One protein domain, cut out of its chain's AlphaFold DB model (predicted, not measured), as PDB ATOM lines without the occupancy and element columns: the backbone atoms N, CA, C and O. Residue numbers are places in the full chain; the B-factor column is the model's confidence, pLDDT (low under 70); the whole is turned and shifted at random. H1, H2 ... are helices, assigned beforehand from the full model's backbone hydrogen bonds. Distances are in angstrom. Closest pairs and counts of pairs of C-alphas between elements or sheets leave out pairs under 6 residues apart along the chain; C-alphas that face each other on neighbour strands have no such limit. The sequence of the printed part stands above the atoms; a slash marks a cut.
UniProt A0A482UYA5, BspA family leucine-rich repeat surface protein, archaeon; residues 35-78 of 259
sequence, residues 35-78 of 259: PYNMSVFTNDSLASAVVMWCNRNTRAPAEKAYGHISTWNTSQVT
ATOM      1  N   PRO A  35      21.624  39.288 -22.081       43.09
ATOM      2  CA  PRO A  35      22.490  38.821 -21.022       43.09
ATOM      3  C   PRO A  35      22.925  37.415 -21.445       43.09
ATOM      4  O   PRO A  35      22.077  36.588 -21.783       43.09
ATOM      5  N   TYR A  36      24.232  37.146 -21.437       45.06
ATOM      6  CA  TYR A  36      24.749  35.790 -21.275       45.06
ATOM      7  C   TYR A  36      24.267  35.298 -19.903       45.06
ATOM      8  O   TYR A  36      25.008  35.251 -18.927       45.06
ATOM      9  N   ASN A  37      22.973  35.028 -19.792       49.25
ATOM     10  CA  ASN A  37      22.438  34.203 -18.743       49.25
ATOM     11  C   ASN A  37      22.641  32.794 -19.280       49.25
ATOM     12  O   ASN A  37      22.039  32.454 -20.297       49.25
ATOM     13  N   MET A  38      23.557  32.037 -18.668       57.25
ATOM     14  CA  MET A  38      23.692  30.593 -18.866       57.25
ATOM     15  C   MET A  38      22.321  29.976 -18.598       57.25
ATOM     16  O   MET A  38      22.001  29.629 -17.462       57.25
ATOM     17  N   SER A  39      21.466  29.942 -19.620       72.12
ATOM     18  CA  SER A  39      20.106  29.462 -19.491       72.12
ATOM     19  C   SER A  39      20.216  27.994 -19.156       72.12
ATOM     20  O   SER A  39      20.666  27.191 -19.973       72.12
ATOM     21  N   VAL A  40      19.873  27.667 -17.920       91.69
ATOM     22  CA  VAL A  40      19.792  26.287 -17.482       91.69
ATOM     23  C   VAL A  40      18.736  25.612 -18.346       91.69
ATOM     24  O   VAL A  40      17.602  26.088 -18.440       91.69
ATOM     25  N   PHE A  41      19.130  24.550 -19.034       96.12
ATOM     26  CA  PHE A  41      18.243  23.857 -19.943       96.12
ATOM     27  C   PHE A  41      17.263  22.972 -19.170       96.12
ATOM     28  O   PHE A  41      17.634  22.266 -18.233       96.12
ATOM     29  N   THR A  42      16.002  23.011 -19.590       96.25
ATOM     30  CA  THR A  42      14.994  22.000 -19.270       96.25
ATOM     31  C   THR A  42      14.980  20.964 -20.393       96.25
ATOM     32  O   THR A  42      15.644  21.141 -21.417       96.25
ATOM     33  N   ASN A  43      14.201  19.891 -20.240       97.38
ATOM     34  CA  ASN A  43      14.045  18.883 -21.295       97.38
ATOM     35  C   ASN A  43      13.634  19.527 -22.640       97.38
ATOM     36  O   ASN A  43      14.264  19.275 -23.668       97.38
ATOM     37  N   ASP A  44      12.634  20.415 -22.620       95.50
ATOM     38  CA  ASP A  44      12.066  21.018 -23.833       95.50
ATOM     39  C   ASP A  44      13.004  22.043 -24.480       95.50
ATOM     40  O   ASP A  44      13.156  22.079 -25.710       95.50
ATOM     41  N   SER A  45      13.655  22.884 -23.666       96.25
ATOM     42  CA  SER A  45      14.579  23.883 -24.204       96.25
ATOM     43  C   SER A  45      15.851  23.232 -24.742       96.25
ATOM     44  O   SER A  45      16.353  23.689 -25.770       96.25
ATOM     45  N   LEU A  46      16.330  22.139 -24.127       98.06
ATOM     46  CA  LEU A  46      17.478  21.387 -24.640       98.06
ATOM     47  C   LEU A  46      17.146  20.752 -25.989       98.06
ATOM     48  O   LEU A  46      17.905  20.909 -26.943       98.06
ATOM     49  N   ALA A  47      15.998  20.074 -26.088       97.88
ATOM     50  CA  ALA A  47      15.560  19.446 -27.331       97.88
ATOM     51  C   ALA A  47      15.456  20.466 -28.475       97.88
ATOM     52  O   ALA A  47      15.950  20.226 -29.579       97.88
ATOM     53  N   SER A  48      14.890  21.641 -28.195       96.25
ATOM     54  CA  SER A  48      14.785  22.731 -29.169       96.25
ATOM     55  C   SER A  48      16.161  23.247 -29.608       96.25
ATOM     56  O   SER A  48      16.411  23.403 -30.805       96.25
ATOM     57  N   ALA A  49      17.079  23.460 -28.659       97.31
ATOM     58  CA  ALA A  49      18.435  23.915 -28.956       97.31
ATOM     59  C   ALA A  49      19.226  22.884 -29.775       97.31
ATOM     60  O   ALA A  49      19.878  23.262 -30.746       97.31
ATOM     61  N   VAL A  50      19.112  21.586 -29.462       98.12
ATOM     62  CA  VAL A  50      19.742  20.505 -30.240       98.12
ATOM     63  C   VAL A  50      19.203  20.455 -31.671       98.12
ATOM     64  O   VAL A  50      19.989  20.352 -32.614       98.12
ATOM     65  N   VAL A  51      17.886  20.583 -31.870       97.50
ATOM     66  CA  VAL A  51      17.292  20.636 -33.219       97.50
ATOM     67  C   VAL A  51      17.873  21.795 -34.027       97.50
ATOM     68  O   VAL A  51      18.222  21.609 -35.195       97.50
ATOM     69  N   MET A  52      18.021  22.970 -33.410       97.31
ATOM     70  CA  MET A  52      18.628  24.118 -34.077       97.31
ATOM     71  C   MET A  52      20.122  23.906 -34.353       97.31
ATOM     72  O   MET A  52      20.579  24.212 -35.454       97.31
ATOM     73  N   TRP A  53      20.870  23.365 -33.390       97.88
ATOM     74  CA  TRP A  53      22.312  23.134 -33.491       97.88
ATOM     75  C   TRP A  53      22.670  22.134 -34.592       97.88
ATOM     76  O   TRP A  53      23.560  22.387 -35.405       97.88
ATOM     77  N   CYS A  54      21.951  21.013 -34.660       97.25
ATOM     78  CA  CYS A  54      22.224  19.956 -35.630       97.25
ATOM     79  C   CYS A  54      21.703  20.257 -37.044       97.25
ATOM     80  O   CYS A  54      21.983  19.498 -37.973       97.25
ATOM     81  N   ASN A  55      20.942  21.334 -37.240       96.31
ATOM     82  CA  ASN A  55      20.503  21.765 -38.562       96.31
ATOM     83  C   ASN A  55      21.448  22.848 -39.104       96.31
ATOM     84  O   ASN A  55      21.614  23.915 -38.515       96.31
ATOM     85  N   ARG A  56      22.042  22.584 -40.276       95.12
ATOM     86  CA  ARG A  56      23.042  23.457 -40.919       95.12
ATOM     87  C   ARG A  56      22.564  24.902 -41.101       95.12
ATOM     88  O   ARG A  56      23.365  25.818 -40.962       95.12
ATOM     89  N   ASN A  57      21.274  25.111 -41.364       97.25
ATOM     90  CA  ASN A  57      20.704  26.443 -41.583       97.25
ATOM     91  C   ASN A  57      20.481  27.217 -40.274       97.25
ATOM     92  O   ASN A  57      20.405  28.443 -40.287       97.25
ATOM     93  N   THR A  58      20.364  26.515 -39.146       97.31
ATOM     94  CA  THR A  58      20.048  27.102 -37.835       97.31
ATOM     95  C   THR A  58      21.186  26.994 -36.822       97.31
ATOM     96  O   THR A  58      21.056  27.551 -35.733       97.31
ATOM     97  N   ARG A  59      22.320  26.378 -37.181       96.50
ATOM     98  CA  ARG A  59      23.489  26.236 -36.301       96.50
ATOM     99  C   ARG A  59      24.066  27.577 -35.858       96.50
ATOM    100  O   ARG A  59      24.206  27.801 -34.664       96.50
ATOM    101  N   ALA A  60      24.343  28.493 -36.788       97.06
ATOM    102  CA  ALA A  60      24.879  29.813 -36.438       97.06
ATOM    103  C   ALA A  60      23.915  30.633 -35.546       97.06
ATOM    104  O   ALA A  60      24.365  31.221 -34.560       97.06
ATOM    105  N   PRO A  61      22.590  30.649 -35.807       95.50
ATOM    106  CA  PRO A  61      21.619  31.176 -34.849       95.50
ATOM    107  C   PRO A  61      21.645  30.487 -33.478       95.50
ATOM    108  O   PRO A  61      21.580  31.186 -32.470       95.50
ATOM    109  N   ALA A  62      21.753  29.155 -33.425       95.38
ATOM    110  CA  ALA A  62      21.818  28.401 -32.171       95.38
ATOM    111  C   ALA A  62      23.065  28.768 -31.360       95.38
ATOM    112  O   ALA A  62      22.959  29.071 -30.178       95.38
ATOM    113  N   GLU A  63      24.227  28.819 -32.006       95.44
ATOM    114  CA  GLU A  63      25.489  29.203 -31.378       95.44
ATOM    115  C   GLU A  63      25.445  30.639 -30.850       95.44
ATOM    116  O   GLU A  63      25.878  30.910 -29.732       95.44
ATOM    117  N   LYS A  64      24.830  31.561 -31.599       94.25
ATOM    118  CA  LYS A  64      24.616  32.937 -31.138       94.25
ATOM    119  C   LYS A  64      23.656  33.021 -29.945       94.25
ATOM    120  O   LYS A  64      23.818  33.907 -29.110       94.25
ATOM    121  N   ALA A  65      22.639  32.162 -29.894       92.38
ATOM    122  CA  ALA A  65      21.608  32.188 -28.859       92.38
ATOM    123  C   ALA A  65      22.031  31.476 -27.565       92.38
ATOM    124  O   ALA A  65      21.693  31.943 -26.480       92.38
ATOM    125  N   TYR A  66      22.759  30.364 -27.680       92.88
ATOM    126  CA  TYR A  66      23.023  29.433 -26.579       92.88
ATOM    127  C   TYR A  66      24.515  29.222 -26.291       92.88
ATOM    128  O   TYR A  66      24.862  28.552 -25.318       92.88
ATOM    129  N   GLY A  67      25.406  29.771 -27.118       94.25
ATOM    130  CA  GLY A  67      26.822  29.418 -27.111       94.25
ATOM    131  C   GLY A  67      27.078  28.041 -27.727       94.25
ATOM    132  O   GLY A  67      26.170  27.382 -28.244       94.25
ATOM    133  N   HIS A  68      28.337  27.606 -27.671       96.25
ATOM    134  CA  HIS A  68      28.741  26.295 -28.169       96.25
ATOM    135  C   HIS A  68      28.077  25.166 -27.362       96.25
ATOM    136  O   HIS A  68      27.927  25.279 -26.145       96.25
ATOM    137  N   ILE A  69      27.706  24.060 -28.016       97.06
ATOM    138  CA  ILE A  69      26.984  22.946 -27.373       97.06
ATOM    139  C   ILE A  69      27.704  22.363 -26.150       97.06
ATOM    140  O   ILE A  69      27.065  21.977 -25.170       97.06
ATOM    141  N   SER A  70      29.037  22.375 -26.163       96.81
ATOM    142  CA  SER A  70      29.869  21.897 -25.053       96.81
ATOM    143  C   SER A  70      29.728  22.721 -23.765       96.81
ATOM    144  O   SER A  70      30.099  22.239 -22.699       96.81
ATOM    145  N   THR A  71      29.185  23.945 -23.831       95.62
ATOM    146  CA  THR A  71      29.028  24.837 -22.666       95.62
ATOM    147  C   THR A  71      27.601  24.890 -22.122       95.62
ATOM    148  O   THR A  71      27.309  25.680 -21.224       95.62
ATOM    149  N   TRP A  72      26.677  24.108 -22.683       96.50
ATOM    150  CA  TRP A  72      25.274  24.137 -22.280       96.50
ATOM    151  C   TRP A  72      25.079  23.553 -20.876       96.50
ATOM    152  O   TRP A  72      25.530  22.454 -20.569       96.50
ATOM    153  N   ASN A  73      24.364  24.285 -20.018       97.12
ATOM    154  CA  ASN A  73      24.064  23.831 -18.662       97.12
ATOM    155  C   ASN A  73      22.851  22.887 -18.666       97.12
ATOM    156  O   ASN A  73      21.708  23.343 -18.694       97.12
ATOM    157  N   THR A  74      23.105  21.581 -18.600       98.00
ATOM    158  CA  THR A  74      22.085  20.516 -18.604       98.00
ATOM    159  C   THR A  74      21.669  20.039 -17.209       98.00
ATOM    160  O   THR A  74      20.917  19.076 -17.098       98.00
ATOM    161  N   SER A  75      22.097  20.712 -16.134       97.56
ATOM    162  CA  SER A  75      21.913  20.241 -14.746       97.56
ATOM    163  C   SER A  75      20.455  20.043 -14.302       97.56
ATOM    164  O   SER A  75      20.208  19.339 -13.326       97.56
ATOM    165  N   GLN A  76      19.471  20.629 -14.991       97.38
ATOM    166  CA  GLN A  76      18.034  20.462 -14.690       97.38
ATOM    167  C   GLN A  76      17.320  19.495 -15.643       97.38
ATOM    168  O   GLN A  76      16.110  19.288 -15.536       97.38
ATOM    169  N   VAL A  77      18.049  18.895 -16.583       98.62
ATOM    170  CA  VAL A  77      17.498  17.946 -17.549       98.62
ATOM    171  C   VAL A  77      17.296  16.604 -16.857       98.62
ATOM    172  O   VAL A  77      18.199  16.053 -16.232       98.62
ATOM    173  N   THR A  78      16.087  16.068 -16.976       98.69
ATOM    174  CA  THR A  78      15.684  14.785 -16.383       98.69
ATOM    175  C   THR A  78      15.443  13.700 -17.430       98.69
ATOM    176  O   THR A  78      15.399  12.515 -17.090       98.69
TER     177      THR A  78
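What this domain is: This is residues 35 to 78 of the 259 residues of the protein "BspA family leucine-rich repeat surface protein" of archaeon (UniProt A0A482UYA5). A small helical hairpin, H1 then H2, has unnamed stretches at the end away from its turn: residues 35 to 42 lead into H1, and residues 67 to 78 run from H2 back toward the beginning of H1. The printed part has 44 residues, is all helix by class with 20 of them, under half, in named elements, and is compact: radius of gyration of the C-alphas 9.9 A, spans 28 by 22 by 15 A.

Where its parts are: Start at Pro 35, then find C-alpha 43 at (14.045, 18.883, -21.295); from there H1, residues 43 to 54, runs 16.5 A. H2, residues 59 to 66, runs 10.2 A and ends at C-alpha 66 (23.023, 29.433, -26.579).

How they stand to each other: Look at the hairpin's tight link of 4 residues. H1 touches H2 with residues 49 to 53 alone; the closest C-alphas, of Trp 53 and Arg 59, are 4.3 A apart. They run opposite ways at a shallow tilt of 34 degrees, only just short of steep. In H1 and H2 every O i to N i+4 pair is within hydrogen-bond range.

The domain as a whole: The farthest C-alphas, of Asn 57 and Thr 78, are 28.2 A apart. The printed part has no cut; residues 35 to 38 have pLDDT under 70.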